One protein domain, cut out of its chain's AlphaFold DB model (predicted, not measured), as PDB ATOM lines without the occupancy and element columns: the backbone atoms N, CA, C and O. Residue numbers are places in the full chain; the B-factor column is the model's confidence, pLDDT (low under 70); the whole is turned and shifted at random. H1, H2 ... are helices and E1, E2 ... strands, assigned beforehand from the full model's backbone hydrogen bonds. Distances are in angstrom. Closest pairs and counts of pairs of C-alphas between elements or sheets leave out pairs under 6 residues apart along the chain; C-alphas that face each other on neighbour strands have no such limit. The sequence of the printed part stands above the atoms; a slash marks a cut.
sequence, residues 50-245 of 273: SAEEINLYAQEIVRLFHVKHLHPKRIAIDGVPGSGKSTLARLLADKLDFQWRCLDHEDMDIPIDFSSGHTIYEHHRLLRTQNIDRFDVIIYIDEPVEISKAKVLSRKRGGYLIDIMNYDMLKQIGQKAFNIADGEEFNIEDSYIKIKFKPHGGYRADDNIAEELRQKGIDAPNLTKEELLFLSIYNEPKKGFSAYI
ATOM      1  N   SER A  50     166.429 158.241 153.850       68.81
ATOM      2  CA  SER A  50     165.155 157.753 154.411       68.81
ATOM      3  C   SER A  50     163.910 158.375 153.763       68.81
ATOM      4  O   SER A  50     162.797 157.910 154.006       68.81
ATOM      5  N   ALA A  51     164.068 159.435 152.966       77.06
ATOM      6  CA  ALA A  51     162.942 160.170 152.401       77.06
ATOM      7  C   ALA A  51     162.309 159.461 151.193       77.06
ATOM      8  O   ALA A  51     161.095 159.551 151.015       77.06
ATOM      9  N   GLU A  52     163.096 158.738 150.390       86.12
ATOM     10  CA  GLU A  52     162.611 158.074 149.172       86.12
ATOM     11  C   GLU A  52     161.635 156.933 149.481       86.12
ATOM     12  O   GLU A  52     160.539 156.887 148.923       86.12
ATOM     13  N   GLU A  53     161.986 156.062 150.427       89.38
ATOM     14  CA  GLU A  53     161.138 154.947 150.866       89.38
ATOM     15  C   GLU A  53     159.808 155.458 151.451       89.38
ATOM     16  O   GLU A  53     158.725 155.028 151.056       89.38
ATOM     17  N   ILE A  54     159.868 156.469 152.326       91.94
ATOM     18  CA  ILE A  54     158.669 157.080 152.921       91.94
ATOM     19  C   ILE A  54     157.803 157.763 151.849       91.94
ATOM     20  O   ILE A  54     156.577 157.786 151.967       91.94
ATOM     21  N   ASN A  55     158.408 158.294 150.784       94.62
ATOM     22  CA  ASN A  55     157.673 158.876 149.664       94.62
ATOM     23  C   ASN A  55     156.892 157.823 148.866       94.62
ATOM     24  O   ASN A  55     155.776 158.127 148.444       94.62
ATOM     25  N   LEU A  56     157.422 156.605 148.703       95.44
ATOM     26  CA  LEU A  56     156.670 155.490 148.113       95.44
ATOM     27  C   LEU A  56     155.458 155.139 148.980       95.44
ATOM     28  O   LEU A  56     154.338 155.076 148.475       95.44
ATOM     29  N   TYR A  57     155.636 155.039 150.299       96.81
ATOM     30  CA  TYR A  57     154.514 154.785 151.206       96.81
ATOM     31  C   TYR A  57     153.460 155.896 151.168       96.81
ATOM     32  O   TYR A  57     152.263 155.614 151.152       96.81
ATOM     33  N   ALA A  58     153.875 157.163 151.099       97.88
ATOM     34  CA  ALA A  58     152.946 158.280 150.956       97.88
ATOM     35  C   ALA A  58     152.126 158.187 149.655       97.88
ATOM     36  O   ALA A  58     150.932 158.480 149.666       97.88
ATOM     37  N   GLN A  59     152.735 157.758 148.542       97.88
ATOM     38  CA  GLN A  59     152.022 157.536 147.278       97.88
ATOM     39  C   GLN A  59     151.002 156.400 147.394       97.88
ATOM     40  O   GLN A  59     149.860 156.567 146.969       97.88
ATOM     41  N   GLU A  60     151.379 155.286 148.021       98.00
ATOM     42  CA  GLU A  60     150.479 154.148 148.231       98.00
ATOM     43  C   GLU A  60     149.278 154.503 149.116       98.00
ATOM     44  O   GLU A  60     148.153 154.099 148.826       98.00
ATOM     45  N   ILE A  61     149.472 155.331 150.145       98.31
ATOM     46  CA  ILE A  61     148.377 155.844 150.982       98.31
ATOM     47  C   ILE A  61     147.407 156.701 150.159       98.31
ATOM     48  O   ILE A  61     146.193 156.519 150.243       98.31
ATOM     49  N   VAL A  62     147.923 157.616 149.331       98.31
ATOM     50  CA  VAL A  62     147.086 158.449 148.450       98.31
ATOM     51  C   VAL A  62     146.332 157.577 147.445       98.31
ATOM     52  O   VAL A  62     145.126 157.749 147.251       98.31
ATOM     53  N   ARG A  63     147.002 156.579 146.856       98.06
ATOM     54  CA  ARG A  63     146.377 155.590 145.970       98.06
ATOM     55  C   ARG A  63     145.250 154.839 146.682       98.06
ATOM     56  O   ARG A  63     144.172 154.691 146.108       98.06
ATOM     57  N   LEU A  64     145.464 154.412 147.926       97.75
ATOM     58  CA  LEU A  64     144.444 153.757 148.745       97.75
ATOM     59  C   LEU A  64     143.221 154.662 148.955       97.75
ATOM     60  O   LEU A  64     142.092 154.191 148.802       97.75
ATOM     61  N   PHE A  65     143.420 155.955 149.241       97.75
ATOM     62  CA  PHE A  65     142.315 156.914 149.371       97.75
ATOM     63  C   PHE A  65     141.506 157.024 148.076       97.75
ATOM     64  O   PHE A  65     140.278 156.953 148.119       97.75
ATOM     65  N   HIS A  66     142.173 157.101 146.921       97.25
ATOM     66  CA  HIS A  66     141.493 157.131 145.625       97.25
ATOM     67  C   HIS A  66     140.696 155.854 145.341       97.25
ATOM     68  O   HIS A  66     139.529 155.942 144.964       97.25
ATOM     69  N   VAL A  67     141.293 154.676 145.551       96.69
ATOM     70  CA  VAL A  67     140.642 153.374 145.306       96.69
ATOM     71  C   VAL A  67     139.416 153.178 146.201       96.69
ATOM     72  O   VAL A  67     138.423 152.598 145.774       96.69
ATOM     73  N   LYS A  68     139.465 153.676 147.440       95.31
ATOM     74  CA  LYS A  68     138.345 153.613 148.387       95.31
ATOM     75  C   LYS A  68     137.343 154.763 148.220       95.31
ATOM     76  O   LYS A  68     136.368 154.804 148.964       95.31
ATOM     77  N   HIS A  69     137.562 155.677 147.271       96.44
ATOM     78  CA  HIS A  69     136.766 156.896 147.080       96.44
ATOM     79  C   HIS A  69     136.640 157.742 148.360       96.44
ATOM     80  O   HIS A  69     135.581 158.285 148.674       96.44
ATOM     81  N   LEU A  70     137.735 157.837 149.117       94.88
ATOM     82  CA  LEU A  70     137.805 158.582 150.368       94.88
ATOM     83  C   LEU A  70     138.481 159.934 150.153       94.88
ATOM     84  O   LEU A  70     139.532 160.038 149.527       94.88
ATOM     85  N   HIS A  71     137.891 160.967 150.750       96.44
ATOM     86  CA  HIS A  71     138.413 162.334 150.754       96.44
ATOM     87  C   HIS A  71     138.571 162.805 152.201       96.44
ATOM     88  O   HIS A  71     137.739 163.574 152.696       96.44
ATOM     89  N   PRO A  72     139.574 162.279 152.927       97.50
ATOM     90  CA  PRO A  72     139.746 162.608 154.334       97.50
ATOM     91  C   PRO A  72     140.081 164.086 154.473       97.50
ATOM     92  O   PRO A  72     140.895 164.593 153.724       97.50
ATOM     93  N   LYS A  73     139.488 164.793 155.429       98.25
ATOM     94  CA  LYS A  73     139.824 166.197 155.706       98.25
ATOM     95  C   LYS A  73     140.859 166.300 156.814       98.25
ATOM     96  O   LYS A  73     141.619 167.260 156.855       98.25
ATOM     97  N   ARG A  74     140.871 165.348 157.745       98.62
ATOM     98  CA  ARG A  74     141.769 165.360 158.902       98.62
ATOM     99  C   ARG A  74     142.410 164.001 159.084       98.62
ATOM    100  O   ARG A  74     141.710 162.998 159.218       98.62
ATOM    101  N   ILE A  75     143.736 163.993 159.117       98.81
ATOM    102  CA  ILE A  75     144.541 162.780 159.262       98.81
ATOM    103  C   ILE A  75     145.379 162.917 160.529       98.81
ATOM    104  O   ILE A  75     146.041 163.936 160.722       98.81
ATOM    105  N   ALA A  76     145.356 161.903 161.387       98.81
ATOM    106  CA  ALA A  76     146.250 161.793 162.536       98.81
ATOM    107  C   ALA A  76     147.358 160.781 162.250       98.81
ATOM    108  O   ALA A  76     147.074 159.686 161.771       98.81
ATOM    109  N   ILE A  77     148.603 161.121 162.583       98.81
ATOM    110  CA  ILE A  77     149.759 160.228 162.471       98.81
ATOM    111  C   ILE A  77     150.438 160.091 163.835       98.81
ATOM    112  O   ILE A  77     150.869 161.078 164.435       98.81
ATOM    113  N   ASP A  78     150.558 158.857 164.310       98.69
ATOM    114  CA  ASP A  78     151.254 158.495 165.548       98.69
ATOM    115  C   ASP A  78     152.305 157.416 165.258       98.69
ATOM    116  O   ASP A  78     152.297 156.731 164.235       98.69
ATOM    117  N   GLY A  79     153.266 157.310 166.154       97.88
ATOM    118  CA  GLY A  79     154.431 156.456 166.047       97.88
ATOM    119  C   GLY A  79     155.476 156.902 167.057       97.88
ATOM    120  O   GLY A  79     155.493 158.052 167.512       97.88
ATOM    121  N   VAL A  80     156.378 155.999 167.426       96.69
ATOM    122  CA  VAL A  80     157.480 156.347 168.333       96.69
ATOM    123  C   VAL A  80     158.409 157.394 167.700       96.69
ATOM    124  O   VAL A  80     158.497 157.485 166.468       96.69
ATOM    125  N   PRO A  81     159.128 158.211 168.491       94.56
ATOM    126  CA  PRO A  81     160.134 159.114 167.941       94.56
ATOM    127  C   PRO A  81     161.146 158.357 167.063       94.56
ATOM    128  O   PRO A  81     161.636 157.303 167.445       94.56
ATOM    129  N   GLY A  82     161.455 158.891 165.879       92.25
ATOM    130  CA  GLY A  82     162.351 158.231 164.915       92.25
ATOM    131  C   GLY A  82     161.670 157.338 163.878       92.25
ATOM    132  O   GLY A  82     162.308 157.031 162.880       92.25
ATOM    133  N   SER A  83     160.381 157.027 164.045       95.25
ATOM    134  CA  SER A  83     159.596 156.186 163.118       95.25
ATOM    135  C   SER A  83     159.354 156.782 161.724       95.25
ATOM    136  O   SER A  83     158.840 156.108 160.843       95.25
ATOM    137  N   GLY A  84     159.688 158.057 161.502       94.44
ATOM    138  CA  GLY A  84     159.432 158.744 160.231       94.44
ATOM    139  C   GLY A  84     158.102 159.504 160.161       94.44
ATOM    140  O   GLY A  84     157.829 160.107 159.126       94.44
ATOM    141  N   LYS A  85     157.323 159.575 161.256       96.19
ATOM    142  CA  LYS A  85     156.029 160.295 161.336       96.19
ATOM    143  C   LYS A  85     156.038 161.689 160.696       96.19
ATOM    144  O   LYS A  85     155.193 161.989 159.863       96.19
ATOM    145  N   SER A  86     157.029 162.519 161.020       95.44
ATOM    146  CA  SER A  86     157.114 163.901 160.533       95.44
ATOM    147  C   SER A  86     157.520 163.977 159.056       95.44
ATOM    148  O   SER A  86     157.198 164.947 158.378       95.44
ATOM    149  N   THR A  87     158.237 162.977 158.535       95.69
ATOM    150  CA  THR A  87     158.558 162.882 157.102       95.69
ATOM    151  C   THR A  87     157.336 162.419 156.319       95.69
ATOM    152  O   THR A  87     156.971 163.062 155.340       95.69
ATOM    153  N   LEU A  88     156.649 161.380 156.803       97.69
ATOM    154  CA  LEU A  88     155.411 160.889 156.205       97.69
ATOM    155  C   LEU A  88     154.326 161.974 156.191       97.69
ATOM    156  O   LEU A  88     153.710 162.204 155.156       97.69
ATOM    157  N   ALA A  89     154.136 162.681 157.309       98.19
ATOM    158  CA  ALA A  89     153.151 163.752 157.427       98.19
ATOM    159  C   ALA A  89     153.392 164.880 156.414       98.19
ATOM    160  O   ALA A  89     152.450 165.311 155.759       98.19
ATOM    161  N   ARG A  90     154.647 165.319 156.240       97.62
ATOM    162  CA  ARG A  90     155.013 166.338 155.242       97.62
ATOM    163  C   ARG A  90     154.748 165.877 153.814       97.62
ATOM    164  O   ARG A  90     154.166 166.625 153.042       97.62
ATOM    165  N   LEU A  91     155.168 164.658 153.476       97.62
ATOM    166  CA  LEU A  91     155.001 164.110 152.130       97.62
ATOM    167  C   LEU A  91     153.527 163.887 151.784       97.62
ATOM    168  O   LEU A  91     153.118 164.153 150.660       97.62
ATOM    169  N   LEU A  92     152.718 163.423 152.738       98.12
ATOM    170  CA  LEU A  92     151.272 163.316 152.549       98.12
ATOM    171  C   LEU A  92     150.612 164.688 152.426       98.12
ATOM    172  O   LEU A  92     149.715 164.844 151.606       98.12
ATOM    173  N   ALA A  93     151.053 165.666 153.219       98.25
ATOM    174  CA  ALA A  93     150.509 167.014 153.172       98.25
ATOM    175  C   ALA A  93     150.742 167.653 151.799       98.25
ATOM    176  O   ALA A  93     149.796 168.140 151.195       98.25
ATOM    177  N   ASP A  94     151.959 167.546 151.264       98.00
ATOM    178  CA  ASP A  94     152.298 168.000 149.911       98.00
ATOM    179  C   ASP A  94     151.437 167.316 148.833       98.00
ATOM    180  O   ASP A  94     150.806 167.977 148.013       98.00
ATOM    181  N   LYS A  95     151.317 165.982 148.878       97.81
ATOM    182  CA  LYS A  95     150.554 165.213 147.876       97.81
ATOM    183  C   LYS A  95     149.048 165.465 147.900       97.81
ATOM    184  O   LYS A  95     148.391 165.256 146.882       97.81
ATOM    185  N   LEU A  96     148.498 165.824 149.056       97.81
ATOM    186  CA  LEU A  96     147.065 166.048 149.249       97.81
ATOM    187  C   LEU A  96     146.683 167.533 149.229       97.81
ATOM    188  O   LEU A  96     145.497 167.827 149.343       97.81
ATOM    189  N   ASP A  97     147.656 168.441 149.092       98.00
ATOM    190  CA  ASP A  97     147.484 169.892 149.269       98.00
ATOM    191  C   ASP A  97     146.911 170.256 150.656       98.00
ATOM    192  O   ASP A  97     145.952 171.014 150.810       98.00
ATOM    193  N   PHE A  98     147.449 169.621 151.703       98.50
ATOM    194  CA  PHE A  98     147.031 169.798 153.098       98.50
ATOM    195  C   PHE A  98     148.054 170.611 153.884       98.50
ATOM    196  O   PHE A  98     149.240 170.677 153.565       98.50
ATOM    197  N   GLN A  99     147.608 171.168 155.006       98.31
ATOM    198  CA  GLN A  99     148.509 171.699 156.019       98.31
ATOM    199  C   GLN A  99     149.114 170.564 156.849       98.31
ATOM    200  O   GLN A  99     148.435 169.599 157.201       98.31
ATOM    201  N   TRP A 100     150.381 170.702 157.234       98.19
ATOM    202  CA  TRP A 100     151.021 169.826 158.213       98.19
ATOM    203  C   TRP A 100     151.191 170.552 159.550       98.19
ATOM    204  O   TRP A 100     151.774 171.636 159.600       98.19
ATOM    205  N   ARG A 101     150.726 169.935 160.645       98.12
ATOM    206  CA  ARG A 101     150.892 170.442 162.013       98.12
ATOM    207  C   ARG A 101     151.580 169.407 162.908       98.12
ATOM    208  O   ARG A 101     151.003 168.379 163.261       98.12
ATOM    209  N   CYS A 102     152.812 169.713 163.303       97.25
ATOM    210  CA  CYS A 102     153.551 168.987 164.336       97.25
ATOM    211  C   CYS A 102     153.135 169.490 165.724       97.25
ATOM    212  O   CYS A 102     153.182 170.695 165.968       97.25
ATOM    213  N   LEU A 103     152.752 168.585 166.630       97.50
ATOM    214  CA  LEU A 103     152.280 168.948 167.974       97.50
ATOM    215  C   LEU A 103     153.342 168.736 169.068       97.50
ATOM    216  O   LEU A 103     153.007 168.731 170.245       97.50
ATOM    217  N   ASP A 104     154.625 168.572 168.714       92.94
ATOM    218  CA  ASP A 104     155.715 168.319 169.684       92.94
ATOM    219  C   ASP A 104     155.929 169.486 170.687       92.94
ATOM    220  O   ASP A 104     156.664 169.340 171.665       92.94
ATOM    221  N   HIS A 105     155.308 170.649 170.450       93.44
ATOM    222  CA  HIS A 105     155.355 171.838 171.315       93.44
ATOM    223  C   HIS A 105     154.011 172.189 171.962       93.44
ATOM    224  O   HIS A 105     153.915 173.208 172.644       93.44
ATOM    225  N   GLU A 106     152.989 171.369 171.744       96.31
ATOM    226  CA  GLU A 106     151.666 171.561 172.325       96.31
ATOM    227  C   GLU A 106     151.565 170.798 173.647       96.31
ATOM    228  O   GLU A 106     152.185 169.745 173.832       96.31
ATOM    229  N   ASP A 107     150.752 171.310 174.569       96.56
ATOM    230  CA  ASP A 107     150.398 170.555 175.763       96.56
ATOM    231  C   ASP A 107     149.391 169.460 175.389       96.56
ATOM    232  O   ASP A 107     148.203 169.697 175.182       96.56
ATOM    233  N   MET A 108     149.895 168.235 175.270       97.06
ATOM    234  CA  MET A 108     149.097 167.071 174.891       97.06
ATOM    235  C   MET A 108     148.200 166.552 176.017       97.06
ATOM    236  O   MET A 108     147.454 165.602 175.764       97.06
ATOM    237  N   ASP A 109     148.289 167.117 177.225       95.81
ATOM    238  CA  ASP A 109     147.476 166.729 178.379       95.81
ATOM    239  C   ASP A 109     146.143 167.505 178.424       95.81
ATOM    240  O   ASP A 109     145.235 167.140 179.175       95.81
ATOM    241  N   ILE A 110     145.988 168.531 177.576       96.44
ATOM    242  CA  ILE A 110     144.731 169.251 177.355       96.44
ATOM    243  C   ILE A 110     144.131 168.925 175.975       96.44
ATOM    244  O   ILE A 110     144.855 168.532 175.054       96.44
ATOM    245  N   PRO A 111     142.803 169.074 175.792       97.44
ATOM    246  CA  PRO A 111     142.186 168.921 174.479       97.44
ATOM    247  C   PRO A 111     142.712 169.958 173.481       97.44
ATOM    248  O   PRO A 111     142.616 171.163 173.716       97.44
ATOM    249  N   ILE A 112     143.215 169.486 172.343       97.69
ATOM    250  CA  ILE A 112     143.672 170.331 171.239       97.69
ATOM    251  C   ILE A 112     142.521 170.567 170.255       97.69
ATOM    252  O   ILE A 112     141.695 169.686 170.000       97.69
ATOM    253  N   ASP A 113     142.474 171.766 169.671       97.50
ATOM    254  CA  ASP A 113     141.534 172.065 168.594       97.50
ATOM    255  C   ASP A 113     141.981 171.450 167.253       97.50
ATOM    256  O   ASP A 113     143.039 171.778 166.701       97.50
ATOM    257  N   PHE A 114     141.119 170.582 166.718       97.56
ATOM    258  CA  PHE A 114     141.239 169.904 165.423       97.56
ATOM    259  C   PHE A 114     140.149 170.360 164.436       97.56
ATOM    260  O   PHE A 114     139.644 169.572 163.628       97.56
ATOM    261  N   SER A 115     139.703 171.612 164.549       94.44
ATOM    262  CA  SER A 115     138.684 172.210 163.679       94.44
ATOM    263  C   SER A 115     139.182 172.485 162.256       94.44
ATOM    264  O   SER A 115     138.372 172.485 161.329       94.44
ATOM    265  N   SER A 116     140.494 172.663 162.064       94.81
ATOM    266  CA  SER A 116     141.081 172.915 160.743       94.81
ATOM    267  C   SER A 116     140.854 171.731 159.799       94.81
ATOM    268  O   SER A 116     141.241 170.594 160.083       94.81
ATOM    269  N   GLY A 117     140.200 172.000 158.669       93.94
ATOM    270  CA  GLY A 117     140.066 171.042 157.575       93.94
ATOM    271  C   GLY A 117     141.358 170.927 156.765       93.94
ATOM    272  O   GLY A 117     142.234 171.784 156.859       93.94
ATOM    273  N   HIS A 118     141.469 169.867 155.966       98.06
ATOM    274  CA  HIS A 118     142.626 169.577 155.105       98.06
ATOM    275  C   HIS A 118     143.957 169.700 155.860       98.06
ATOM    276  O   HIS A 118     144.859 170.436 155.468       98.06
ATOM    277  N   THR A 119     144.043 169.041 157.019       98.69
ATOM    278  CA  THR A 119     145.206 169.127 157.911       98.69
ATOM    279  C   THR A 119     145.651 167.739 158.369       98.69
ATOM    280  O   THR A 119     144.838 166.898 158.765       98.69
ATOM    281  N   ILE A 120     146.962 167.512 158.336       98.75
ATOM    282  CA  ILE A 120     147.630 166.334 158.883       98.75
ATOM    283  C   ILE A 120     148.285 166.715 160.203       98.75
ATOM    284  O   ILE A 120     149.170 167.571 160.255       98.75
ATOM    285  N   TYR A 121     147.862 166.048 161.267       98.75
ATOM    286  CA  TYR A 121     148.370 166.229 162.614       98.75
ATOM    287  C   TYR A 121     149.289 165.073 162.960       98.75
ATOM    288  O   TYR A 121     148.946 163.915 162.724       98.75
ATOM    289  N   GLU A 122     150.441 165.369 163.548       98.50
ATOM    290  CA  GLU A 122     151.355 164.321 163.985       98.50
ATOM    291  C   GLU A 122     151.888 164.583 165.387       98.50
ATOM    292  O   GLU A 122     152.254 165.711 165.737       98.50
ATOM    293  N   HIS A 123     151.895 163.519 166.189       98.06
ATOM    294  CA  HIS A 123     152.540 163.489 167.492       98.06
ATOM    295  C   HIS A 123     152.719 162.047 167.966       98.06
ATOM    296  O   HIS A 123     151.890 161.180 167.709       98.06
ATOM    297  N   HIS A 124     153.759 161.796 168.758       96.88
ATOM    298  CA  HIS A 124     154.053 160.466 169.301       96.88
ATOM    299  C   HIS A 124     153.147 160.049 170.474       96.88
ATOM    300  O   HIS A 124     153.403 159.020 171.089       96.88
ATOM    301  N   ARG A 125     152.156 160.867 170.851       97.56
ATOM    302  CA  ARG A 125     151.118 160.589 171.870       97.56
ATOM    303  C   ARG A 125     149.705 160.898 171.357       97.56
ATOM    304  O   ARG A 125     148.765 160.870 172.145       97.56
ATOM    305  N   LEU A 126     149.547 161.229 170.071       98.44
ATOM    306  CA  LEU A 126     148.302 161.769 169.519       98.44
ATOM    307  C   LEU A 126     147.104 160.855 169.790       98.44
ATOM    308  O   LEU A 126     146.101 161.301 170.345       98.44
ATOM    309  N   LEU A 127     147.223 159.566 169.464       98.56
ATOM    310  CA  LEU A 127     146.110 158.618 169.606       98.56
ATOM    311  C   LEU A 127     145.797 158.299 171.074       98.56
ATOM    312  O   LEU A 127     144.682 157.894 171.409       98.56
ATOM    313  N   ARG A 128     146.789 158.498 171.946       97.81
ATOM    314  CA  ARG A 128     146.762 158.139 173.369       97.81
ATOM    315  C   ARG A 128     146.072 159.203 174.205       97.81
ATOM    316  O   ARG A 128     145.401 158.856 175.170       97.81
ATOM    317  N   THR A 129     146.220 160.475 173.839       98.19
ATOM    318  CA  THR A 129     145.749 161.587 174.677       98.19
ATOM    319  C   THR A 129     144.567 162.349 174.096       98.19
ATOM    320  O   THR A 129     143.776 162.896 174.855       98.19
ATOM    321  N   GLN A 130     144.399 162.370 172.774       98.44
ATOM    322  CA  GLN A 130     143.417 163.242 172.123       98.44
ATOM    323  C   GLN A 130     142.187 162.476 171.649       98.44
ATOM    324  O   GLN A 130     142.264 161.284 171.359       98.44
ATOM    325  N   ASN A 131     141.040 163.149 171.522       98.06
ATOM    326  CA  ASN A 131     139.844 162.526 170.959       98.06
ATOM    327  C   ASN A 131     140.043 162.251 169.457       98.06
ATOM    328  O   ASN A 131     139.993 163.166 168.632       98.06
ATOM    329  N   ILE A 132     140.230 160.978 169.105       98.38
ATOM    330  CA  ILE A 132     140.529 160.573 167.731       98.38
ATOM    331  C   ILE A 132     139.302 160.586 166.808       98.38
ATOM    332  O   ILE A 132     139.465 160.586 165.592       98.38
ATOM    333  N   ASP A 133     138.081 160.722 167.342       98.19
ATOM    334  CA  ASP A 133     136.872 160.928 166.528       98.19
ATOM    335  C   ASP A 133     136.872 162.262 165.779       98.19
ATOM    336  O   ASP A 133     136.005 162.516 164.938       98.19
ATOM    337  N   ARG A 134     137.844 163.132 166.050       98.06
ATOM    338  CA  ARG A 134     138.064 164.350 165.274       98.06
ATOM    339  C   ARG A 134     138.759 164.097 163.932       98.06
ATOM    340  O   ARG A 134     138.756 165.008 163.113       98.06
ATOM    341  N   PHE A 135     139.296 162.905 163.677       98.56
ATOM    342  CA  PHE A 135     140.002 162.578 162.434       98.56
ATOM    343  C   PHE A 135     139.176 161.660 161.543       98.56
ATOM    344  O   PHE A 135     138.428 160.821 162.029       98.56
ATOM    345  N   ASP A 136     139.339 161.782 160.232       98.44
ATOM    346  CA  ASP A 136     138.700 160.882 159.266       98.44
ATOM    347  C   ASP A 136     139.558 159.624 159.047       98.44
ATOM    348  O   ASP A 136     139.041 158.555 158.724       98.44
ATOM    349  N   VAL A 137     140.871 159.749 159.280       98.69
ATOM    350  CA  VAL A 137     141.871 158.680 159.162       98.69
ATOM    351  C   VAL A 137     142.853 158.771 160.320       98.69
ATOM    352  O   VAL A 137     143.346 159.858 160.635       98.69
ATOM    353  N   ILE A 138     143.180 157.627 160.913       98.81
ATOM    354  CA  ILE A 138     144.319 157.488 161.821       98.81
ATOM    355  C   ILE A 138     145.374 156.585 161.179       98.81
ATOM    356  O   ILE A 138     145.058 155.544 160.603       98.81
ATOM    357  N   ILE A 139     146.631 156.995 161.279       98.81
ATOM    358  CA  ILE A 139     147.798 156.277 160.777       98.81
ATOM    359  C   ILE A 139     148.721 156.006 161.961       98.81
ATOM    360  O   ILE A 139     149.049 156.916 162.726       98.81
ATOM    361  N   TYR A 140     149.156 154.761 162.104       98.75
ATOM    362  CA  TYR A 140     150.113 154.346 163.119       98.75
ATOM    363  C   TYR A 140     151.330 153.694 162.468       98.75
ATOM    364  O   TYR A 140     151.195 152.754 161.687       98.75
ATOM    365  N   ILE A 141     152.524 154.192 162.792       98.50
ATOM    366  CA  ILE A 141     153.785 153.612 162.326       98.50
ATOM    367  C   ILE A 141     154.301 152.636 163.387       98.50
ATOM    368  O   ILE A 141     154.928 153.032 164.373       98.50
ATOM    369  N   ASP A 142     154.054 151.345 163.172       98.06
ATOM    370  CA  ASP A 142     154.379 150.237 164.079       98.06
ATOM    371  C   ASP A 142     155.842 149.758 163.949       98.06
ATOM    372  O   ASP A 142     156.156 148.570 164.062       98.06
ATOM    373  N   GLU A 143     156.771 150.687 163.704       96.81
ATOM    374  CA  GLU A 143     158.184 150.373 163.471       96.81
ATOM    375  C   GLU A 143     158.829 149.726 164.715       96.81
ATOM    376  O   GLU A 143     158.549 150.132 165.852       96.81
ATOM    377  N   PRO A 144     159.673 148.686 164.564       97.75
ATOM    378  CA  PRO A 144     160.454 148.138 165.667       97.75
ATOM    379  C   PRO A 144     161.266 149.212 166.404       97.75
ATOM    380  O   PRO A 144     161.981 150.004 165.791       97.75
ATOM    381  N   VAL A 145     161.205 149.190 167.739       96.94
ATOM    382  CA  VAL A 145     161.841 150.195 168.612       96.94
ATOM    383  C   VAL A 145     163.324 150.381 168.300       96.94
ATOM    384  O   VAL A 145     163.807 151.510 168.257       96.94
ATOM    385  N   GLU A 146     164.047 149.291 168.055       96.31
ATOM    386  CA  GLU A 146     165.486 149.341 167.794       96.31
ATOM    387  C   GLU A 146     165.825 150.038 166.470       96.31
ATOM    388  O   GLU A 146     166.801 150.789 166.406       96.31
ATOM    389  N   ILE A 147     164.976 149.891 165.447       95.25
ATOM    390  CA  ILE A 147     165.124 150.617 164.178       95.25
ATOM    391  C   ILE A 147     164.908 152.116 164.420       95.25
ATOM    392  O   ILE A 147     165.749 152.932 164.035       95.25
ATOM    393  N   SER A 148     163.844 152.488 165.139       94.69
ATOM    394  CA  SER A 148     163.567 153.893 165.450       94.69
ATOM    395  C   SER A 148     164.673 154.528 166.303       94.69
ATOM    396  O   SER A 148     165.114 155.641 166.012       94.69
ATOM    397  N   LYS A 149     165.197 153.821 167.317       93.94
ATOM    398  CA  LYS A 149     166.341 154.284 168.125       93.94
ATOM    399  C   LYS A 149     167.581 154.510 167.258       93.94
ATOM    400  O   LYS A 149     168.221 155.555 167.380       93.94
ATOM    401  N   ALA A 150     167.901 153.586 166.350       92.25
ATOM    402  CA  ALA A 150     169.027 153.737 165.428       92.25
ATOM    403  C   ALA A 150     168.867 154.972 164.518       92.25
ATOM    404  O   ALA A 150     169.816 155.744 164.331       92.25
ATOM    405  N   LYS A 151     167.648 155.234 164.024       90.75
ATOM    406  CA  LYS A 151     167.315 156.456 163.269       90.75
ATOM    407  C   LYS A 151     167.494 157.726 164.115       90.75
ATOM    408  O   LYS A 151     168.068 158.705 163.640       90.75
ATOM    409  N   VAL A 152     167.086 157.721 165.388       89.44
ATOM    410  CA  VAL A 152     167.287 158.874 166.291       89.44
ATOM    411  C   VAL A 152     168.770 159.107 166.621       89.44
ATOM    412  O   VAL A 152     169.202 160.260 166.674       89.44
ATOM    413  N   LEU A 153     169.571 158.050 166.799       88.38
ATOM    414  CA  LEU A 153     171.019 158.181 167.018       88.38
ATOM    415  C   LEU A 153     171.728 158.751 165.788       88.38
ATOM    416  O   LEU A 153     172.531 159.674 165.915       88.38
ATOM    417  N   SER A 154     171.415 158.230 164.599       86.75
ATOM    418  CA  SER A 154     172.080 158.634 163.353       86.75
ATOM    419  C   SER A 154     171.812 160.094 162.980       86.75
ATOM    420  O   SER A 154     172.740 160.790 162.568       86.75
ATOM    421  N   ARG A 155     170.593 160.608 163.209       80.88
ATOM    422  CA  ARG A 155     170.269 162.035 162.999       80.88
ATOM    423  C   ARG A 155     170.880 162.971 164.047       80.88
ATOM    424  O   ARG A 155     170.838 164.187 163.873       80.88
ATOM    425  N   LYS A 156     171.380 162.432 165.169       77.94
ATOM    426  CA  LYS A 156     172.006 163.133 166.313       77.94
ATOM    427  C   LYS A 156     171.105 164.104 167.096       77.94
ATOM    428  O   LYS A 156     171.348 164.364 168.274       77.94
ATOM    429  N   ARG A 157     170.031 164.625 166.495       75.56
ATOM    430  CA  ARG A 157     169.043 165.495 167.146       75.56
ATOM    431  C   ARG A 157     168.133 164.696 168.080       75.56
ATOM    432  O   ARG A 157     167.465 163.747 167.664       75.56
ATOM    433  N   GLY A 158     168.060 165.142 169.334       78.81
ATOM    434  CA  GLY A 158     167.220 164.519 170.360       78.81
ATOM    435  C   GLY A 158     167.722 163.143 170.803       78.81
ATOM    436  O   GLY A 158     166.932 162.368 171.326       78.81
ATOM    437  N   GLY A 159     169.010 162.832 170.597       83.31
ATOM    438  CA  GLY A 159     169.599 161.545 170.975       83.31
ATOM    439  C   GLY A 159     169.408 161.212 172.456       83.31
ATOM    440  O   GLY A 159     169.142 160.064 172.790       83.31
ATOM    441  N   TYR A 160     169.448 162.216 173.337       83.38
ATOM    442  CA  TYR A 160     169.250 162.043 174.779       83.38
ATOM    443  C   TYR A 160     167.889 161.420 175.129       83.38
ATOM    444  O   TYR A 160     167.784 160.732 176.142       83.38
ATOM    445  N   LEU A 161     166.862 161.609 174.284       86.12
ATOM    446  CA  LEU A 161     165.537 161.014 174.484       86.12
ATOM    447  C   LEU A 161     165.593 159.486 174.490       86.12
ATOM    448  O   LEU A 161     164.788 158.861 175.163       86.12
ATOM    449  N   ILE A 162     166.549 158.878 173.784       89.62
ATOM    450  CA  ILE A 162     166.733 157.419 173.770       89.62
ATOM    451  C   ILE A 162     167.151 156.900 175.142       89.62
ATOM    452  O   ILE A 162     166.739 155.814 175.536       89.62
ATOM    453  N   ASP A 163     167.971 157.667 175.861       86.94
ATOM    454  CA  ASP A 163     168.444 157.260 177.179       86.94
ATOM    455  C   ASP A 163     167.342 157.438 178.232       86.94
ATOM    456  O   ASP A 163     167.207 156.593 179.115       86.94
ATOM    457  N   ILE A 164     166.544 158.511 178.134       89.94
ATOM    458  CA  ILE A 164     165.542 158.850 179.155       89.94
ATOM    459  C   ILE A 164     164.159 158.254 178.913       89.94
ATOM    460  O   ILE A 164     163.434 158.063 179.881       89.94
ATOM    461  N   MET A 165     163.755 157.981 177.673       93.19
ATOM    462  CA  MET A 165     162.411 157.481 177.386       93.19
ATOM    463  C   MET A 165     162.387 155.956 177.308       93.19
ATOM    464  O   MET A 165     163.254 155.318 176.716       93.19
ATOM    465  N   ASN A 166     161.323 155.363 177.835       95.75
ATOM    466  CA  ASN A 166     160.989 153.967 177.635       95.75
ATOM    467  C   ASN A 166     160.254 153.808 176.290       95.75
ATOM    468  O   ASN A 166     159.031 153.923 176.209       95.75
ATOM    469  N   TYR A 167     161.018 153.587 175.216       95.81
ATOM    470  CA  TYR A 167     160.473 153.434 173.860       95.81
ATOM    471  C   TYR A 167     159.555 152.215 173.722       95.81
ATOM    472  O   TYR A 167     158.572 152.282 172.990       95.81
ATOM    473  N   ASP A 168     159.850 151.122 174.426       96.94
ATOM    474  CA  ASP A 168     159.013 149.923 174.416       96.94
ATOM    475  C   ASP A 168     157.638 150.219 175.013       96.94
ATOM    476  O   ASP A 168     156.617 149.876 174.424       96.94
ATOM    477  N   MET A 169     157.605 150.957 176.123       97.44
ATOM    478  CA  MET A 169     156.363 151.423 176.735       97.44
ATOM    479  C   MET A 169     155.602 152.398 175.832       97.44
ATOM    480  O   MET A 169     154.406 152.216 175.618       97.44
ATOM    481  N   LEU A 170     156.281 153.392 175.242       96.75
ATOM    482  CA  LEU A 170     155.671 154.285 174.245       96.75
ATOM    483  C   LEU A 170     155.011 153.487 173.114       96.75
ATOM    484  O   LEU A 170     153.864 153.757 172.758       96.75
ATOM    485  N   LYS A 171     155.728 152.498 172.564       97.88
ATOM    486  CA  LYS A 171     155.234 151.648 171.483       97.88
ATOM    487  C   LYS A 171     154.029 150.823 171.926       97.88
ATOM    488  O   LYS A 171     153.028 150.808 171.221       97.88
ATOM    489  N   GLN A 172     154.101 150.163 173.079       98.50
ATOM    490  CA  GLN A 172     153.018 149.314 173.582       98.50
ATOM    491  C   GLN A 172     151.732 150.112 173.826       98.50
ATOM    492  O   GLN A 172     150.667 149.705 173.361       98.50
ATOM    493  N   ILE A 173     151.822 151.280 174.476       98.50
ATOM    494  CA  ILE A 173     150.655 152.150 174.688       98.50
ATOM    495  C   ILE A 173     150.111 152.676 173.347       98.50
ATOM    496  O   ILE A 173     148.898 152.708 173.151       98.50
ATOM    497  N   GLY A 174     150.974 153.067 172.404       98.38
ATOM    498  CA  GLY A 174     150.548 153.544 171.080       98.38
ATOM    499  C   GLY A 174     149.855 152.489 170.242       98.38
ATOM    500  O   GLY A 174     148.775 152.738 169.714       98.38
ATOM    501  N   GLN A 175     150.436 151.297 170.194       98.69
ATOM    502  CA  GLN A 175     149.856 150.160 169.501       98.69
ATOM    503  C   GLN A 175     148.507 149.790 170.121       98.69
ATOM    504  O   GLN A 175     147.538 149.572 169.400       98.69
ATOM    505  N   LYS A 176     148.400 149.802 171.455       98.75
ATOM    506  CA  LYS A 176     147.126 149.592 172.142       98.75
ATOM    507  C   LYS A 176     146.094 150.650 171.773       98.75
ATOM    508  O   LYS A 176     144.991 150.263 171.412       98.75
ATOM    509  N   ALA A 177     146.453 151.935 171.804       98.69
ATOM    510  CA  ALA A 177     145.561 153.039 171.437       98.69
ATOM    511  C   ALA A 177     145.024 152.912 170.002       98.69
ATOM    512  O   ALA A 177     143.849 153.172 169.757       98.69
ATOM    513  N   PHE A 178     145.864 152.472 169.063       98.81
ATOM    514  CA  PHE A 178     145.439 152.185 167.695       98.81
ATOM    515  C   PHE A 178     144.543 150.939 167.614       98.81
ATOM    516  O   PHE A 178     143.526 150.946 166.922       98.81
ATOM    517  N   ASN A 179     144.881 149.870 168.336       98.69
ATOM    518  CA  ASN A 179     144.155 148.601 168.278       98.69
ATOM    519  C   ASN A 179     142.745 148.695 168.870       98.69
ATOM    520  O   ASN A 179     141.832 148.100 168.307       98.69
ATOM    521  N   ILE A 180     142.559 149.446 169.962       98.38
ATOM    522  CA  ILE A 180     141.239 149.636 170.588       98.38
ATOM    523  C   ILE A 180     140.299 150.514 169.761       98.38
ATOM    524  O   ILE A 180     139.103 150.520 170.023       98.38
ATOM    525  N   ALA A 181     140.823 151.297 168.818       98.69
ATOM    526  CA  ALA A 181     140.002 152.116 167.943       98.69
ATOM    527  C   ALA A 181     139.267 151.220 166.935       98.69
ATOM    528  O   ALA A 181     139.892 150.375 166.290       98.69
ATOM    529  N   ASP A 182     137.963 151.419 166.771       98.62
ATOM    530  CA  ASP A 182     137.159 150.755 165.744       98.62
ATOM    531  C   ASP A 182     137.652 151.118 164.327       98.62
ATOM    532  O   ASP A 182     138.422 152.055 164.123       98.62
ATOM    533  N   GLY A 183     137.184 150.385 163.318       97.81
ATOM    534  CA  GLY A 183     137.479 150.659 161.910       97.81
ATOM    535  C   GLY A 183     138.263 149.556 161.219       97.81
ATOM    536  O   GLY A 183     138.976 148.771 161.842       97.81
ATOM    537  N   GLU A 184     138.080 149.490 159.902       96.88
ATOM    538  CA  GLU A 184     138.782 148.545 159.039       96.88
ATOM    539  C   GLU A 184     140.266 148.935 158.977       96.88
ATOM    540  O   GLU A 184     140.600 150.084 158.668       96.88
ATOM    541  N   GLU A 185     141.141 147.987 159.316       97.94
ATOM    542  CA  GLU A 185     142.591 148.171 159.321       97.94
ATOM    543  C   GLU A 185     143.197 147.806 157.964       97.94
ATOM    544  O   GLU A 185     142.942 146.734 157.416       97.94
ATOM    545  N   PHE A 186     144.057 148.686 157.459       98.25
ATOM    546  CA  PHE A 186     144.836 148.497 156.244       98.25
ATOM    547  C   PHE A 186     146.318 148.582 156.565       98.25
ATOM    548  O   PHE A 186     146.753 149.462 157.309       98.25
ATOM    549  N   ASN A 187     147.090 147.694 155.954       98.06
ATOM    550  CA  ASN A 187     148.541 147.700 156.030       98.06
ATOM    551  C   ASN A 187     149.090 148.145 154.674       98.06
ATOM    552  O   ASN A 187     148.624 147.666 153.639       98.06
ATOM    553  N   ILE A 188     150.059 149.059 154.680       97.31
ATOM    554  CA  ILE A 188     150.835 149.375 153.477       97.31
ATOM    555  C   ILE A 188     151.907 148.293 153.330       97.31
ATOM    556  O   ILE A 188     152.666 148.047 154.272       97.31
ATOM    557  N   GLU A 189     151.930 147.630 152.176       94.88
ATOM    558  CA  GLU A 189     152.834 146.514 151.880       94.88
ATOM    559  C   GLU A 189     154.306 146.911 152.069       94.88
ATOM    560  O   GLU A 189     154.676 148.071 151.878       94.88
ATOM    561  N   ASP A 190     155.116 145.951 152.526       95.00
ATOM    562  CA  ASP A 190     156.545 146.112 152.830       95.00
ATOM    563  C   ASP A 190     156.898 147.246 153.809       95.00
ATOM    564  O   ASP A 190     158.055 147.636 153.933       95.00
ATOM    565  N   SER A 191     155.918 147.741 154.569       96.50
ATOM    566  CA  SER A 191     156.097 148.847 155.507       96.50
ATOM    567  C   SER A 191     155.645 148.494 156.928       96.50
ATOM    568  O   SER A 191     155.038 147.457 157.193       96.50
ATOM    569  N   TYR A 192     155.888 149.417 157.862       97.75
ATOM    570  CA  TYR A 192     155.334 149.368 159.220       97.75
ATOM    571  C   TYR A 192     154.076 150.233 159.394       97.75
ATOM    572  O   TYR A 192     153.693 150.539 160.523       97.75
ATOM    573  N   ILE A 193     153.460 150.696 158.305       98.56
ATOM    574  CA  ILE A 193     152.357 151.657 158.354       98.56
ATOM    575  C   ILE A 193     151.016 150.929 158.393       98.56
ATOM    576  O   ILE A 193     150.667 150.171 157.485       98.56
ATOM    577  N   LYS A 194     150.240 151.247 159.430       98.75
ATOM    578  CA  LYS A 194     148.866 150.798 159.642       98.75
ATOM    579  C   LYS A 194     147.912 151.973 159.552       98.75
ATOM    580  O   LYS A 194     148.225 153.066 160.022       98.75
ATOM    581  N   ILE A 195     146.741 151.750 158.973       98.75
ATOM    582  CA  ILE A 195     145.750 152.792 158.704       98.75
ATOM    583  C   ILE A 195     144.384 152.284 159.138       98.75
ATOM    584  O   ILE A 195     144.022 151.159 158.810       98.75
ATOM    585  N   LYS A 196     143.612 153.119 159.833       98.75
ATOM    586  CA  LYS A 196     142.182 152.891 160.060       98.75
ATOM    587  C   LYS A 196     141.381 154.072 159.544       98.75
ATOM    588  O   LYS A 196     141.758 155.230 159.739       98.75
ATOM    589  N   PHE A 197     140.267 153.754 158.895       98.25
ATOM    590  CA  PHE A 197     139.275 154.730 158.459       98.25
ATOM    591  C   PHE A 197     138.181 154.859 159.505       98.25
ATOM    592  O   PHE A 197     137.733 153.852 160.057       98.25
ATOM    593  N   LYS A 198     137.727 156.090 159.744       97.94
ATOM    594  CA  LYS A 198     136.692 156.356 160.737       97.94
ATOM    595  C   LYS A 198     135.369 155.675 160.340       97.94
ATOM    596  O   LYS A 198     134.815 156.002 159.288       97.94
ATOM    597  N   PRO A 199     134.809 154.794 161.187       97.88
ATOM    598  CA  PRO A 199     133.457 154.273 160.996       97.88
ATOM    599  C   PRO A 199     132.389 155.364 161.123       97.88
ATOM    600  O   PRO A 199     132.609 156.403 161.747       97.88
ATOM    601  N   HIS A 200     131.169 155.091 160.651       96.38
ATOM    602  CA  HIS A 200     130.029 155.999 160.847       96.38
ATOM    603  C   HIS A 200     129.778 156.323 162.336       96.38
ATOM    604  O   HIS A 200     129.446 157.454 162.679       96.38
ATOM    605  N   GLY A 201     129.970 155.343 163.227       96.69
ATOM    606  CA  GLY A 201     129.834 155.506 164.681       96.69
ATOM    607  C   GLY A 201     131.045 156.129 165.386       96.69
ATOM    608  O   GLY A 201     131.014 156.269 166.603       96.69
ATOM    609  N   GLY A 202     132.099 156.495 164.650       97.94
ATOM    610  CA  GLY A 202     133.388 156.876 165.223       97.94
ATOM    611  C   GLY A 202     134.288 155.688 165.555       97.94
ATOM    612  O   GLY A 202     133.920 154.532 165.371       97.94
ATOM    613  N   TYR A 203     135.497 156.001 166.006       98.56
ATOM    614  CA  TYR A 203     136.505 155.062 166.480       98.56
ATOM    615  C   TYR A 203     136.183 154.499 167.863       98.56
ATOM    616  O   TYR A 203     136.714 153.451 168.207       98.56
ATOM    617  N   ARG A 204     135.390 155.208 168.681       98.00
ATOM    618  CA  ARG A 204     134.919 154.737 169.999       98.00
ATOM    619  C   ARG A 204     136.032 154.220 170.927       98.00
ATOM    620  O   ARG A 204     135.784 153.396 171.801       98.00
ATOM    621  N   ALA A 205     137.263 154.712 170.767       98.00
ATOM    622  CA  ALA A 205     138.419 154.203 171.504       98.00
ATOM    623  C   ALA A 205     138.239 154.334 173.024       98.00
ATOM    624  O   ALA A 205     138.549 153.401 173.760       98.00
ATOM    625  N   ASP A 206     137.702 155.467 173.480       97.56
ATOM    626  CA  ASP A 206     137.449 155.750 174.894       97.56
ATOM    627  C   ASP A 206     136.408 154.770 175.483       97.56
ATOM    628  O   ASP A 206     136.625 154.209 176.557       97.56
ATOM    629  N   ASP A 207     135.329 154.481 174.746       97.62
ATOM    630  CA  ASP A 207     134.320 153.489 175.146       97.62
ATOM    631  C   ASP A 207     134.904 152.071 175.172       97.62
ATOM    632  O   ASP A 207     134.657 151.303 176.103       97.62
ATOM    633  N   ASN A 208     135.694 151.721 174.155       98.38
ATOM    634  CA  ASN A 208     136.255 150.386 173.986       98.38
ATOM    635  C   ASN A 208     137.266 150.045 175.089       98.38
ATOM    636  O   ASN A 208     137.244 148.932 175.618       98.38
ATOM    637  N   ILE A 209     138.126 150.991 175.488       98.38
ATOM    638  CA  ILE A 209     139.062 150.759 176.599       98.38
ATOM    639  C   ILE A 209     138.347 150.693 177.950       98.38
ATOM    640  O   ILE A 209     138.722 149.879 178.796       98.38
ATOM    641  N   ALA A 210     137.305 151.505 178.151       97.94
ATOM    642  CA  ALA A 210     136.486 151.437 179.353       97.94
ATOM    643  C   ALA A 210     135.770 150.082 179.457       97.94
ATOM    644  O   ALA A 210     135.779 149.456 180.516       97.94
ATOM    645  N   GLU A 211     135.205 149.587 178.355       98.06
ATOM    646  CA  GLU A 211     134.564 148.274 178.302       98.06
ATOM    647  C   GLU A 211     135.550 147.130 178.569       98.06
ATOM    648  O   GLU A 211     135.256 146.249 179.375       98.06
ATOM    649  N   GLU A 212     136.750 147.166 177.981       98.19
ATOM    650  CA  GLU A 212     137.788 146.168 178.265       98.19
ATOM    651  C   GLU A 212     138.157 146.120 179.759       98.19
ATOM    652  O   GLU A 212     138.341 145.041 180.327       98.19
ATOM    653  N   LEU A 213     138.270 147.279 180.414       98.31
ATOM    654  CA  LEU A 213     138.565 147.350 181.847       98.31
ATOM    655  C   LEU A 213     137.399 146.831 182.697       98.31
ATOM    656  O   LEU A 213     137.634 146.058 183.629       98.31
ATOM    657  N   ARG A 214     136.147 147.142 182.331       98.06
ATOM    658  CA  ARG A 214     134.959 146.576 182.995       98.06
ATOM    659  C   ARG A 214     134.921 145.055 182.903       98.06
ATOM    660  O   ARG A 214     134.636 144.398 183.901       98.06
ATOM    661  N   GLN A 215     135.276 144.484 181.753       98.00
ATOM    662  CA  GLN A 215     135.378 143.028 181.573       98.00
ATOM    663  C   GLN A 215     136.468 142.394 182.452       98.00
ATOM    664  O   GLN A 215     136.359 141.229 182.828       98.00
ATOM    665  N   LYS A 216     137.490 143.169 182.837       97.56
ATOM    666  CA  LYS A 216     138.517 142.786 183.821       97.56
ATOM    667  C   LYS A 216     138.085 143.027 185.278       97.56
ATOM    668  O   LYS A 216     138.879 142.794 186.185       97.56
ATOM    669  N   GLY A 217     136.856 143.491 185.522       97.94
ATOM    670  CA  GLY A 217     136.355 143.837 186.855       97.94
ATOM    671  C   GLY A 217     136.938 145.136 187.419       97.94
ATOM    672  O   GLY A 217     136.896 145.348 188.629       97.94
ATOM    673  N   ILE A 218     137.504 145.990 186.564       97.75
ATOM    674  CA  ILE A 218     138.104 147.268 186.942       97.75
ATOM    675  C   ILE A 218     137.129 148.382 186.563       97.75
ATOM    676  O   ILE A 218     136.905 148.642 185.381       97.75
ATOM    677  N   ASP A 219     136.573 149.055 187.568       94.75
ATOM    678  CA  ASP A 219     135.824 150.295 187.375       94.75
ATOM    679  C   ASP A 219     136.759 151.491 187.587       94.75
ATOM    680  O   ASP A 219     137.371 151.640 188.647       94.75
ATOM    681  N   ALA A 220     136.914 152.316 186.555       94.88
ATOM    682  CA  ALA A 220     137.885 153.406 186.519       94.88
ATOM    683  C   ALA A 220     137.245 154.735 186.078       94.88
ATOM    684  O   ALA A 220     137.676 155.339 185.088       94.88
ATOM    685  N   PRO A 221     136.203 155.214 186.786       93.31
ATOM    686  CA  PRO A 221     135.545 156.457 186.425       93.31
ATOM    687  C   PRO A 221     136.511 157.631 186.621       93.31
ATOM    688  O   PRO A 221     137.251 157.690 187.604       93.31
ATOM    689  N   ASN A 222     136.459 158.607 185.712       95.62
ATOM    690  CA  ASN A 222     137.255 159.846 185.727       95.62
ATOM    691  C   ASN A 222     138.740 159.717 185.354       95.62
ATOM    692  O   ASN A 222     139.466 160.707 185.456       95.62
ATOM    693  N   LEU A 223     139.206 158.549 184.907       97.44
ATOM    694  CA  LEU A 223     140.534 158.453 184.303       97.44
ATOM    695  C   LEU A 223     140.509 158.963 182.859       97.44
ATOM    696  O   LEU A 223     139.551 158.758 182.114       97.44
ATOM    697  N   THR A 224     141.589 159.627 182.458       97.62
ATOM    698  CA  THR A 224     141.823 159.998 181.059       97.62
ATOM    699  C   THR A 224     142.062 158.754 180.204       97.62
ATOM    700  O   THR A 224     142.475 157.711 180.714       97.62
ATOM    701  N   LYS A 225     141.890 158.861 178.881       97.88
ATOM    702  CA  LYS A 225     142.207 157.751 177.970       97.88
ATOM    703  C   LYS A 225     143.626 157.210 178.168       97.88
ATOM    704  O   LYS A 225     143.811 155.998 178.183       97.88
ATOM    705  N   GLU A 226     144.622 158.080 178.329       98.31
ATOM    706  CA  GLU A 226     146.007 157.642 178.535       98.31
ATOM    707  C   GLU A 226     146.147 156.829 179.831       98.31
ATOM    708  O   GLU A 226     146.728 155.744 179.811       98.31
ATOM    709  N   GLU A 227     145.529 157.277 180.928       98.56
ATOM    710  CA  GLU A 227     145.507 156.533 182.195       98.56
ATOM    711  C   GLU A 227     144.807 155.177 182.054       98.56
ATOM    712  O   GLU A 227     145.314 154.185 182.576       98.56
ATOM    713  N   LEU A 228     143.693 155.107 181.315       98.62
ATOM    714  CA  LEU A 228     142.983 153.854 181.028       98.62
ATOM    715  C   LEU A 228     143.851 152.888 180.205       98.62
ATOM    716  O   LEU A 228     143.906 151.694 180.504       98.62
ATOM    717  N   LEU A 229     144.583 153.392 179.206       98.56
ATOM    718  CA  LEU A 229     145.524 152.593 178.416       98.56
ATOM    719  C   LEU A 229     146.632 152.007 179.299       98.56
ATOM    720  O   LEU A 229     146.893 150.804 179.239       98.56
ATOM    721  N   PHE A 230     147.247 152.833 180.147       98.56
ATOM    722  CA  PHE A 230     148.270 152.396 181.096       98.56
ATOM    723  C   PHE A 230     147.738 151.364 182.089       98.56
ATOM    724  O   PHE A 230     148.361 150.317 182.277       98.56
ATOM    725  N   LEU A 231     146.556 151.609 182.655       98.31
ATOM    726  CA  LEU A 231     145.886 150.680 183.558       98.31
ATOM    727  C   LEU A 231     145.620 149.331 182.873       98.31
ATOM    728  O   LEU A 231     145.850 148.288 183.474       98.31
ATOM    729  N   SER A 232     145.224 149.334 181.597       98.19
ATOM    730  CA  SER A 232     144.901 148.105 180.857       98.19
ATOM    731  C   SER A 232     146.096 147.187 180.579       98.19
ATOM    732  O   SER A 232     145.895 145.976 180.433       98.19
ATOM    733  N   ILE A 233     147.309 147.751 180.487       98.00
ATOM    734  CA  ILE A 233     148.546 147.032 180.141       98.00
ATOM    735  C   ILE A 233     149.389 146.746 181.383       98.00
ATOM    736  O   ILE A 233     149.909 145.642 181.532       98.00
ATOM    737  N   TYR A 234     149.541 147.734 182.264       97.31
ATOM    738  CA  TYR A 234     150.481 147.687 183.385       97.31
ATOM    739  C   TYR A 234     149.803 147.622 184.755       97.31
ATOM    740  O   TYR A 234     150.506 147.566 185.760       97.31
ATOM    741  N   ASN A 235     148.465 147.626 184.815       97.25
ATOM    742  CA  ASN A 235     147.686 147.681 186.059       97.25
ATOM    743  C   ASN A 235     148.013 148.900 186.945       97.25
ATOM    744  O   ASN A 235     147.809 148.866 188.156       97.25
ATOM    745  N   GLU A 236     148.515 149.985 186.353       97.12
ATOM    746  CA  GLU A 236     148.857 151.221 187.055       97.12
ATOM    747  C   GLU A 236     148.513 152.417 186.155       97.12
ATOM    748  O   GLU A 236     149.031 152.477 185.037       97.12
ATOM    749  N   PRO A 237     147.666 153.366 186.591       97.56
ATOM    750  CA  PRO A 237     147.325 154.527 185.781       97.56
ATOM    751  C   PRO A 237     148.490 155.524 185.759       97.56
ATOM    752  O   PRO A 237     149.014 155.915 186.802       97.56
ATOM    753  N   LYS A 238     148.890 155.955 184.562       97.31
ATOM    754  CA  LYS A 238     149.913 156.991 184.351       97.31
ATOM    755  C   LYS A 238     149.478 157.922 183.226       97.31
ATOM    756  O   LYS A 238     148.740 157.508 182.338       97.31
ATOM    757  N   LYS A 239     149.970 159.160 183.246       96.25
ATOM    758  CA  LYS A 239     149.794 160.135 182.161       96.25
ATOM    759  C   LYS A 239     150.955 161.106 182.060       96.25
ATOM    760  O   LYS A 239     151.789 161.195 182.964       96.25
ATOM    761  N   GLY A 240     150.954 161.869 180.978       95.00
ATOM    762  CA  GLY A 240     151.933 162.916 180.748       95.00
ATOM    763  C   GLY A 240     153.260 162.353 180.254       95.00
ATOM    764  O   GLY A 240     153.459 161.148 180.097       95.00
ATOM    765  N   PHE A 241     154.215 163.247 180.025       91.31
ATOM    766  CA  PHE A 241     155.555 162.865 179.577       91.31
ATOM    767  C   PHE A 241     156.279 161.949 180.581       91.31
ATOM    768  O   PHE A 241     156.960 161.003 180.182       91.31
ATOM    769  N   SER A 242     156.100 162.190 181.885       93.12
ATOM    770  CA  SER A 242     156.767 161.435 182.953       93.12
ATOM    771  C   SER A 242     156.373 159.960 183.000       93.12
ATOM    772  O   SER A 242     157.197 159.139 183.400       93.12
ATOM    773  N   ALA A 243     155.173 159.607 182.523       95.12
ATOM    774  CA  ALA A 243     154.713 158.224 182.418       95.12
ATOM    775  C   ALA A 243     155.648 157.345 181.577       95.12
ATOM    776  O   ALA A 243     155.735 156.143 181.810       95.12
ATOM    777  N   TYR A 244     156.367 157.951 180.629       95.06
ATOM    778  CA  TYR A 244     157.247 157.266 179.688       95.06
ATOM    779  C   TYR A 244     158.730 157.409 180.031       95.06
ATOM    780  O   TYR A 244     159.573 156.955 179.259       95.06
ATOM    781  N   ILE A 245     159.088 158.045 181.149       93.50
ATOM    782  CA  ILE A 245     160.491 158.189 181.544       93.50
ATOM    783  C   ILE A 245     160.990 156.869 182.139       93.50
ATOM    784  O   ILE A 245     160.399 156.297 183.053       93.50
TER     785      ILE A 245
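This is residues 50 to 245 of the 273 residues of the protein "(d)CMP kinase" of Candidatus Magnetoovum chiemensis (UniProt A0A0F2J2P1). A twisted sheet of six strands forms the core, with H1 and H2 over one face and H6 over the other; H8 packs on H6 farther from the sheet, H7 packs on H8, and H4 and H5 lie beyond the sheet near the first residues of H6. The printed part has 196 residues with nine named helices and six named strands, in the order H1 E1 H2 E2 E3 H3 E4 H4 H5 H6 E5 E6 H7 H8 H9. The sheet is mixed, in the order E2 E3 E1 E4 E6 E5, and the class is mixed, helices and strands. The whole is compact, with a radius of gyration of the C-alphas of 16.2 A and spans of 46 by 42 by 30 A.

The strands are E2, residues 99 to 102, E3, 119 to 122, E1, 74 to 79 and 17.0 A long, E4, 137 to 141, E6, 193 to 197, and E5, 185 to 187. H1, residues 50 to 67, runs 26.5 A from C-alpha 50 at (165.155, 157.753, 154.411). H2 is residues 85 to 96, 16.1 A, and H6 is 167 to 179, 17.9 A. H3 is residues 126 to 129, H4 145 to 154, H5 160 to 164, H7 205 to 215, H8 225 to 234, and H9 241 to 244, ending with C-alpha 244 at (157.247, 157.266, 179.688).

E2, E3, E1 and E4 are parallel, each to the next, with N 101 and O 120 at 2.9 A, N 77 and O 121 at 2.8 A, and N 139 and O 76 at 2.8 A. E6 is antiparallel to E4, N 140 and O 194 at 2.8 A, and forms a hairpin with E5, N 186 and O 195 at 2.8 A. E1, H2, E2 and E3, H3, E4 are split strand-helix-strand units, a strand lying between the two parallel ones, with right-handed crossovers. H2 has a height over the sheet of 7.6 A; H1, on the same face, 10.4 A; H6, on the opposite face, 9.3 A. H1 touches H2, C-alphas of Ala 58 and Leu 92 closest at 5.5 A. H6 is the hub: its residues 173 to 177 touch H8, C-alphas of Ile 173 and Leu 229 closest at 6.4 A, and it touches H3, and only just H4 and H9, with 3 pairs of C-alphas within 8 A each. H7 touches H8, closest C-alphas Asp 206 and Lys 225, 6.0 A. H3 only grazes the sheet; H5 is close to H4 but not clearly touching, at 6.5 A. Every O i to N i+4 pair is within hydrogen-bond range in H2, H4, H5, H6, H7 and H8; in H1 13 of 14 are, and H3 and H9 are too short for one.

The C-alphas farthest apart, Glu 52 and Gly 217, are 48.1 A apart. The printed part has no cut. The link E2 to E3, residues 103 to 118, is long. The mean pLDDT of the printed part is 96.0, and residue 50 alone is under 70.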